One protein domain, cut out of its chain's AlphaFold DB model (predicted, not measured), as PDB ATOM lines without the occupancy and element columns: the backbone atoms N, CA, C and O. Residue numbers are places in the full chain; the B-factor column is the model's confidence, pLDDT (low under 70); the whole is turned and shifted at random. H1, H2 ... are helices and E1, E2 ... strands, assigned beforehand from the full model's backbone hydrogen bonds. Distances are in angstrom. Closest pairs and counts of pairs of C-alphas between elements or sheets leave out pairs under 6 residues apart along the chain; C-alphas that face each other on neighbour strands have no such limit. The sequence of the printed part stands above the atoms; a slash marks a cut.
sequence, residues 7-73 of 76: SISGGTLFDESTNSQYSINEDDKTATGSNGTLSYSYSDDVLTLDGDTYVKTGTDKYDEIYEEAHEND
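What this domain is: This is residues 7 to 73 of the 76 residues of an uncharacterized protein of Streptococcus gallolyticus (UniProt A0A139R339). A seven-stranded meander, each strand the antiparallel neighbour of the one before, folds back on itself into two leaves, E1 E2 E3 facing E5 E6 E7 with E4 as the hinge. This folded sheet is curled like part of a barrel and left open between E1 and E7; H1 follows beyond E7, and residues 67 to 73 stick out. The printed part has 67 residues, with seven named strands, then one named helix; the sheet order is E1 E2 E3 E4 E5 E6 E7, antiparallel, and the class is mixed. It is elongated, 36 by 23 by 20 A, and only just compact, close to loose, with a radius of gyration of the C-alphas of 12.8 A.

Where its parts are: E1 is residues 7 to 9, from C-alpha 7 at (123.159, 187.364, 168.647). E2 is 12 to 15, E3 20 to 25 and 16.1 A long, and E4 30 to 33. E5, residues 36 to 43, spans 22.7 A; E6 is 46 to 49 and E7 52 to 55. H1, residues 60 to 71, spans 16.1 A and ends at C-alpha 71, (141.746, 193.241, 154.105).

How they stand to each other: E1 and E2 form a hairpin, with N 9 and O 12 2.9 A apart. E2 and E3 are antiparallel at 148 degrees, with N 13 and O 22 at 2.8 A. E3 and E4 have N 23 and O 32 at 2.8 A. E5 pairs staggered: residues 36 to 39 with E4, N 38 and O 31 at 2.8 A, and 40 to 43 with E6, N 41 and O 48 at 2.8 A. E6 and E7 have N 54 and O 47 at 2.7 A. Edge strands E1 and E7 are apart. H1 only grazes the sheet with residues 61 to 66; the closest C-alphas of E7 and H1, Val 55 and Tyr 62, are 5.6 A apart. In H1 every O i to N i+4 pair is within hydrogen-bond range.

The domain as a whole: The farthest C-alphas, Asp 27 and Asp 73, are 40.3 A apart. The printed part has no cut, and its links between named elements are tight. Mean pLDDT of the printed part is 77.4; residues 7, 17, 57 to 58 and 66 to 73 are under 70.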
ATOM      1  N   SER A   7     122.836 187.933 167.340       68.56
ATOM      2  CA  SER A   7     123.159 187.364 168.647       68.56
ATOM      3  C   SER A   7     122.266 186.165 168.924       68.56
ATOM      4  O   SER A   7     121.042 186.273 168.889       68.56
ATOM      5  N   ILE A   8     122.882 185.024 169.235       70.25
ATOM      6  CA  ILE A   8     122.174 183.799 169.614       70.25
ATOM      7  C   ILE A   8     122.407 183.558 171.103       70.25
ATOM      8  O   ILE A   8     123.547 183.403 171.544       70.25
ATOM      9  N   SER A   9     121.331 183.519 171.886       73.69
ATOM     10  CA  SER A   9     121.389 183.282 173.328       73.69
ATOM     11  C   SER A   9     120.242 182.383 173.772       73.69
ATOM     12  O   SER A   9     119.077 182.713 173.569       73.69
ATOM     13  N   GLY A  10     120.569 181.230 174.366       71.38
ATOM     14  CA  GLY A  10     119.591 180.345 175.013       71.38
ATOM     15  C   GLY A  10     118.417 179.913 174.128       71.38
ATOM     16  O   GLY A  10     117.288 179.886 174.607       71.38
ATOM     17  N   GLY A  11     118.655 179.635 172.842       80.06
ATOM     18  CA  GLY A  11     117.593 179.274 171.892       80.06
ATOM     19  C   GLY A  11     116.796 180.469 171.355       80.06
ATOM     20  O   GLY A  11     115.732 180.301 170.775       80.06
ATOM     21  N   THR A  12     117.290 181.689 171.536       84.25
ATOM     22  CA  THR A  12     116.741 182.897 170.916       84.25
ATOM     23  C   THR A  12     117.771 183.487 169.970       84.25
ATOM     24  O   THR A  12     118.940 183.611 170.330       84.25
ATOM     25  N   LEU A  13     117.326 183.879 168.785       83.62
ATOM     26  CA  LEU A  13     118.093 184.630 167.810       83.62
ATOM     27  C   LEU A  13     117.569 186.060 167.754       83.62
ATOM     28  O   LEU A  13     116.365 186.284 167.642       83.62
ATOM     29  N   PHE A  14     118.476 187.021 167.839       83.12
ATOM     30  CA  PHE A  14     118.175 188.434 167.679       83.12
ATOM     31  C   PHE A  14     118.927 188.971 166.471       83.12
ATOM     32  O   PHE A  14     120.157 188.927 166.448       83.12
ATOM     33  N   ASP A  15     118.172 189.455 165.493       78.56
ATOM     34  CA  ASP A  15     118.679 190.148 164.323       78.56
ATOM     35  C   ASP A  15     118.629 191.659 164.573       78.56
ATOM     36  O   ASP A  15     117.557 192.269 164.578       78.56
ATOM     37  N   GLU A  16     119.791 192.269 164.820       73.44
ATOM     38  CA  GLU A  16     119.895 193.710 165.095       73.44
ATOM     39  C   GLU A  16     119.593 194.551 163.842       73.44
ATOM     40  O   GLU A  16     119.123 195.682 163.955       73.44
ATOM     41  N   SER A  17     119.795 193.972 162.654       69.81
ATOM     42  CA  SER A  17     119.621 194.621 161.352       69.81
ATOM     43  C   SER A  17     118.168 195.034 161.103       69.81
ATOM     44  O   SER A  17     117.863 196.174 160.741       69.81
ATOM     45  N   THR A  18     117.245 194.117 161.385       75.19
ATOM     46  CA  THR A  18     115.798 194.335 161.283       75.19
ATOM     47  C   THR A  18     115.132 194.562 162.640       75.19
ATOM     48  O   THR A  18     113.919 194.773 162.698       75.19
ATOM     49  N   ASN A  19     115.909 194.547 163.731       81.00
ATOM     50  CA  ASN A  19     115.416 194.565 165.109       81.00
ATOM     51  C   ASN A  19     114.366 193.459 165.353       81.00
ATOM     52  O   ASN A  19     113.345 193.673 166.018       81.00
ATOM     53  N   SER A  20     114.608 192.282 164.771       82.81
ATOM     54  CA  SER A  20     113.720 191.122 164.829       82.81
ATOM     55  C   SER A  20     114.234 190.084 165.813       82.81
ATOM     56  O   SER A  20     115.429 189.841 165.940       82.81
ATOM     57  N   GLN A  21     113.306 189.417 166.492       87.88
ATOM     58  CA  GLN A  21     113.613 188.326 167.406       87.88
ATOM     59  C   GLN A  21     112.933 187.047 166.927       87.88
ATOM     60  O   GLN A  21     111.742 187.044 166.603       87.88
ATOM     61  N   TYR A  22     113.692 185.958 166.934       88.94
ATOM     62  CA  TYR A  22     113.248 184.632 166.545       88.94
ATOM     63  C   TYR A  22     113.513 183.643 167.680       88.94
ATOM     64  O   TYR A  22     114.567 183.651 168.312       88.94
ATOM     65  N   SER A  23     112.548 182.768 167.935       89.44
ATOM     66  CA  SER A  23     112.714 181.607 168.808       89.44
ATOM     67  C   SER A  23     113.235 180.441 167.979       89.44
ATOM     68  O   SER A  23     112.604 180.052 166.995       89.44
ATOM     69  N   ILE A  24     114.386 179.903 168.363       87.88
ATOM     70  CA  ILE A  24     115.029 178.764 167.716       87.88
ATOM     71  C   ILE A  24     114.361 177.475 168.203       87.88
ATOM     72  O   ILE A  24     114.265 177.230 169.404       87.88
ATOM     73  N   ASN A  25     113.921 176.646 167.263       88.50
ATOM     74  CA  ASN A  25     113.453 175.287 167.491       88.50
ATOM     75  C   ASN A  25     114.499 174.306 166.943       88.50
ATOM     76  O   ASN A  25     114.625 174.122 165.730       88.50
ATOM     77  N   GLU A  26     115.263 173.697 167.849       84.38
ATOM     78  CA  GLU A  26     116.379 172.815 167.502       84.38
ATOM     79  C   GLU A  26     115.960 171.482 166.888       84.38
ATOM     80  O   GLU A  26     116.728 170.933 166.089       84.38
ATOM     81  N   ASP A  27     114.761 171.002 167.227       87.94
ATOM     82  CA  ASP A  27     114.182 169.764 166.708       87.94
ATOM     83  C   ASP A  27     113.797 169.914 165.231       87.94
ATOM     84  O   ASP A  27     114.174 169.090 164.398       87.94
ATOM     85  N   ASP A  28     113.103 171.003 164.891       88.31
ATOM     86  CA  ASP A  28     112.647 171.279 163.522       88.31
ATOM     87  C   ASP A  28     113.680 172.028 162.669       88.31
ATOM     88  O   ASP A  28     113.458 172.225 161.475       88.31
ATOM     89  N   LYS A  29     114.793 172.485 163.259       87.12
ATOM     90  CA  LYS A  29     115.771 173.373 162.600       87.12
ATOM     91  C   LYS A  29     115.105 174.613 161.986       87.12
ATOM     92  O   LYS A  29     115.401 175.039 160.870       87.12
ATOM     93  N   THR A  30     114.183 175.214 162.738       90.12
ATOM     94  CA  THR A  30     113.465 176.432 162.330       90.12
ATOM     95  C   THR A  30     113.543 177.533 163.382       90.12
ATOM     96  O   THR A  30     113.682 177.277 164.573       90.12
ATOM     97  N   ALA A  31     113.494 178.781 162.932       88.88
ATOM     98  CA  ALA A  31     113.500 179.983 163.747       88.88
ATOM     99  C   ALA A  31     112.169 180.712 163.530       88.88
ATOM    100  O   ALA A  31     111.864 181.138 162.419       88.88
ATOM    101  N   THR A  32     111.348 180.838 164.571       91.06
ATOM    102  CA  THR A  32     110.022 181.468 164.470       91.06
ATOM    103  C   THR A  32     110.019 182.823 165.157       91.06
ATOM    104  O   THR A  32     110.254 182.912 166.361       91.06
ATOM    105  N   GLY A  33     109.743 183.876 164.395       87.38
ATOM    106  CA  GLY A  33     109.650 185.253 164.875       87.38
ATOM    107  C   GLY A  33     108.356 185.926 164.426       87.38
ATOM    108  O   GLY A  33     107.470 185.296 163.845       87.38
ATOM    109  N   SER A  34     108.252 187.234 164.659       82.62
ATOM    110  CA  SER A  34     107.074 188.022 164.256       82.62
ATOM    111  C   SER A  34     106.836 188.034 162.742       82.62
ATOM    112  O   SER A  34     105.692 188.147 162.310       82.62
ATOM    113  N   ASN A  35     107.895 187.878 161.941       78.25
ATOM    114  CA  ASN A  35     107.819 187.817 160.479       78.25
ATOM    115  C   ASN A  35     107.506 186.415 159.927       78.25
ATOM    116  O   ASN A  35     107.427 186.246 158.712       78.25
ATOM    117  N   GLY A  36     107.307 185.419 160.795       87.31
ATOM    118  CA  GLY A  36     107.023 184.040 160.412       87.31
ATOM    119  C   GLY A  36     108.132 183.069 160.807       87.31
ATOM    120  O   GLY A  36     108.984 183.367 161.649       87.31
ATOM    121  N   THR A  37     108.082 181.879 160.214       90.94
ATOM    122  CA  THR A  37     109.032 180.795 160.466       90.94
ATOM    123  C   THR A  37     110.033 180.706 159.324       90.94
ATOM    124  O   THR A  37     109.644 180.512 158.175       90.94
ATOM    125  N   LEU A  38     111.312 180.820 159.663       88.56
ATOM    126  CA  LEU A  38     112.443 180.699 158.751       88.56
ATOM    127  C   LEU A  38     113.183 179.393 159.036       88.56
ATOM    128  O   LEU A  38     113.285 178.961 160.185       88.56
ATOM    129  N   SER A  39     113.716 178.749 158.005       89.00
ATOM    130  CA  SER A  39     114.646 177.635 158.197       89.00
ATOM    131  C   SER A  39     115.987 178.167 158.686       89.00
ATOM    132  O   SER A  39     116.503 179.130 158.111       89.00
ATOM    133  N   TYR A  40     116.561 177.521 159.701       85.31
ATOM    134  CA  TYR A  40     117.923 177.808 160.129       85.31
ATOM    135  C   TYR A  40     118.791 176.551 160.080       85.31
ATOM    136  O   TYR A  40     118.322 175.432 160.272       85.31
ATOM    137  N   SER A  41     120.083 176.740 159.861       86.06
ATOM    138  CA  SER A  41     121.096 175.702 160.003       86.06
ATOM    139  C   SER A  41     122.237 176.236 160.855       86.06
ATOM    140  O   SER A  41     122.517 177.429 160.825       86.06
ATOM    141  N   TYR A  42     122.874 175.369 161.635       79.81
ATOM    142  CA  TYR A  42     124.026 175.733 162.457       79.81
ATOM    143  C   TYR A  42     125.136 174.704 162.239       79.81
ATOM    144  O   TYR A  42     124.910 173.514 162.467       79.81
ATOM    145  N   SER A  43     126.309 175.147 161.787       81.88
ATOM    146  CA  SER A  43     127.468 174.291 161.505       81.88
ATOM    147  C   SER A  43     128.756 175.001 161.908       81.88
ATOM    148  O   SER A  43     129.022 176.079 161.386       81.88
ATOM    149  N   ASP A  44     129.550 174.395 162.802       74.81
ATOM    150  CA  ASP A  44     130.870 174.896 163.241       74.81
ATOM    151  C   ASP A  44     130.903 176.430 163.406       74.81
ATOM    152  O   ASP A  44     131.658 177.130 162.731       74.81
ATOM    153  N   ASP A  45     129.982 176.948 164.229       73.56
ATOM    154  CA  ASP A  45     129.829 178.371 164.585       73.56
ATOM    155  C   ASP A  45     129.257 179.317 163.518       73.56
ATOM    156  O   ASP A  45     129.125 180.524 163.746       73.56
ATOM    157  N   VAL A  46     128.825 178.758 162.390       77.81
ATOM    158  CA  VAL A  46     128.096 179.465 161.339       77.81
ATOM    159  C   VAL A  46     126.617 179.135 161.433       77.81
ATOM    160  O   VAL A  46     126.209 177.980 161.312       77.81
ATOM    161  N   LEU A  47     125.809 180.169 161.617       80.31
ATOM    162  CA  LEU A  47     124.368 180.119 161.481       80.31
ATOM    163  C   LEU A  47     123.988 180.542 160.060       80.31
ATOM    164  O   LEU A  47     124.356 181.621 159.618       80.31
ATOM    165  N   THR A  48     123.166 179.756 159.378       84.06
ATOM    166  CA  THR A  48     122.470 180.196 158.165       84.06
ATOM    167  C   THR A  48     120.990 180.346 158.481       84.06
ATOM    168  O   THR A  48     120.389 179.390 158.963       84.06
ATOM    169  N   LEU A  49     120.395 181.508 158.227       84.12
ATOM    170  CA  LEU A  49     118.977 181.797 158.441       84.12
ATOM    171  C   LEU A  49     118.394 182.342 157.138       84.12
ATOM    172  O   LEU A  49     118.884 183.336 156.629       84.12
ATOM    173  N   ASP A  50     117.381 181.674 156.583       82.69
ATOM    174  CA  ASP A  50     116.756 182.058 155.298       82.69
ATOM    175  C   ASP A  50     117.734 182.231 154.112       82.69
ATOM    176  O   ASP A  50     117.446 182.898 153.127       82.69
ATOM    177  N   GLY A  51     118.906 181.590 154.180       79.00
ATOM    178  CA  GLY A  51     119.971 181.721 153.180       79.00
ATOM    179  C   GLY A  51     121.023 182.778 153.517       79.00
ATOM    180  O   GLY A  51     122.135 182.695 152.993       79.00
ATOM    181  N   ASP A  52     120.738 183.687 154.447       78.25
ATOM    182  CA  ASP A  52     121.720 184.616 154.995       78.25
ATOM    183  C   ASP A  52     122.637 183.910 155.994       78.25
ATOM    184  O   ASP A  52     122.210 183.061 156.778       78.25
ATOM    185  N   THR A  53     123.930 184.226 155.936       80.00
ATOM    186  CA  THR A  53     124.964 183.563 156.737       80.00
ATOM    187  C   THR A  53     125.500 184.504 157.804       80.00
ATOM    188  O   THR A  53     125.948 185.607 157.510       80.00
ATOM    189  N   TYR A  54     125.501 184.034 159.045       74.69
ATOM    190  CA  TYR A  54     125.865 184.775 160.240       74.69
ATOM    191  C   TYR A  54     126.872 183.975 161.048       74.69
ATOM    192  O   TYR A  54     126.699 182.778 161.275       74.69
ATOM    193  N   VAL A  55     127.921 184.634 161.519       73.75
ATOM    194  CA  VAL A  55     128.960 183.979 162.314       73.75
ATOM    195  C   VAL A  55     128.933 184.528 163.723       73.75
ATOM    196  O   VAL A  55     128.798 185.733 163.942       73.75
ATOM    197  N   LYS A  56     129.011 183.623 164.696       70.62
ATOM    198  CA  LYS A  56     128.949 183.992 166.103       70.62
ATOM    199  C   LYS A  56     130.160 184.850 166.478       70.62
ATOM    200  O   LYS A  56     131.301 184.418 166.331       70.62
ATOM    201  N   THR A  57     129.901 186.041 167.013       68.44
ATOM    202  CA  THR A  57     130.940 186.976 167.465       68.44
ATOM    203  C   THR A  57     131.838 186.350 168.539       68.44
ATOM    204  O   THR A  57     131.356 185.667 169.447       68.44
ATOM    205  N   GLY A  58     133.152 186.589 168.439       67.81
ATOM    206  CA  GLY A  58     134.154 186.059 169.373       67.81
ATOM    207  C   GLY A  58     134.562 184.601 169.132       67.81
ATOM    208  O   GLY A  58     135.032 183.946 170.061       67.81
ATOM    209  N   THR A  59     134.343 184.085 167.920       71.56
ATOM    210  CA  THR A  59     134.896 182.805 167.446       71.56
ATOM    211  C   THR A  59     136.020 183.075 166.449       71.56
ATOM    212  O   THR A  59     135.944 184.066 165.727       71.56
ATOM    213  N   ASP A  60     137.013 182.183 166.343       77.06
ATOM    214  CA  ASP A  60     138.133 182.346 165.396       77.06
ATOM    215  C   ASP A  60     137.647 182.559 163.950       77.06
ATOM    216  O   ASP A  60     138.240 183.303 163.179       77.06
ATOM    217  N   LYS A  61     136.510 181.948 163.599       71.50
ATOM    218  CA  LYS A  61     135.874 182.076 162.285       71.50
ATOM    219  C   LYS A  61     135.242 183.448 162.049       71.50
ATOM    220  O   LYS A  61     135.184 183.909 160.913       71.50
ATOM    221  N   TYR A  62     134.747 184.094 163.105       71.25
ATOM    222  CA  TYR A  62     134.288 185.477 163.021       71.25
ATOM    223  C   TYR A  62     135.467 186.411 162.768       71.25
ATOM    224  O   TYR A  62     135.352 187.275 161.906       71.25
ATOM    225  N   ASP A  63     136.580 186.221 163.483       73.69
ATOM    226  CA  ASP A  63     137.794 187.012 163.276       73.69
ATOM    227  C   ASP A  63     138.356 186.798 161.861       73.69
ATOM    228  O   ASP A  63     138.627 187.781 161.188       73.69
ATOM    229  N   GLU A  64     138.393 185.563 161.345       72.50
ATOM    230  CA  GLU A  64     138.825 185.261 159.967       72.50
ATOM    231  C   GLU A  64     137.966 185.975 158.908       72.50
ATOM    232  O   GLU A  64     138.498 186.641 158.024       72.50
ATOM    233  N   ILE A  65     136.633 185.895 159.005       70.31
ATOM    234  CA  ILE A  65     135.729 186.560 158.047       70.31
ATOM    235  C   ILE A  65     135.788 188.081 158.197       70.31
ATOM    236  O   ILE A  65     135.675 188.810 157.213       70.31
ATOM    237  N   TYR A  66     135.933 188.577 159.426       66.38
ATOM    238  CA  TYR A  66     136.051 190.005 159.691       66.38
ATOM    239  C   TYR A  66     137.376 190.565 159.162       66.38
ATOM    240  O   TYR A  66     137.370 191.632 158.552       66.38
ATOM    241  N   GLU A  67     138.486 189.847 159.346       65.25
ATOM    242  CA  GLU A  67     139.798 190.177 158.785       65.25
ATOM    243  C   GLU A  67     139.768 190.101 157.255       65.25
ATOM    244  O   GLU A  67     140.103 191.092 156.615       65.25
ATOM    245  N   GLU A  68     139.246 189.028 156.652       62.09
ATOM    246  CA  GLU A  68     139.130 188.894 155.189       62.09
ATOM    247  C   GLU A  68     138.261 190.012 154.576       62.09
ATOM    248  O   GLU A  68     138.598 190.592 153.539       62.09
ATOM    249  N   ALA A  69     137.162 190.384 155.242       57.31
ATOM    250  CA  ALA A  69     136.311 191.497 154.826       57.31
ATOM    251  C   ALA A  69     136.977 192.875 155.010       57.31
ATOM    252  O   ALA A  69     136.591 193.823 154.330       57.31
ATOM    253  N   HIS A  70     137.947 193.005 155.919       56.00
ATOM    254  CA  HIS A  70     138.653 194.256 156.207       56.00
ATOM    255  C   HIS A  70     139.988 194.380 155.446       56.00
ATOM    256  O   HIS A  70     140.460 195.493 155.219       56.00
ATOM    257  N   GLU A  71     140.575 193.271 154.992       52.72
ATOM    258  CA  GLU A  71     141.746 193.241 154.105       52.72
ATOM    259  C   GLU A  71     141.388 193.569 152.644       52.72
ATOM    260  O   GLU A  71     142.244 194.029 151.892       52.72
ATOM    261  N   ASN A  72     140.117 193.428 152.245       49.56
ATOM    262  CA  ASN A  72     139.637 193.811 150.909       49.56
ATOM    263  C   ASN A  72     139.215 195.295 150.773       49.56
ATOM    264  O   ASN A  72     138.862 195.721 149.678       49.56
ATOM    265  N   ASP A  73     139.289 196.102 151.841       48.47
ATOM    266  CA  ASP A  73     139.172 197.579 151.777       48.47
ATOM    267  C   ASP A  73     140.561 198.252 151.608       48.47
ATOM    268  O   ASP A  73     140.723 199.458 151.792       48.47
TER     269      ASP A  73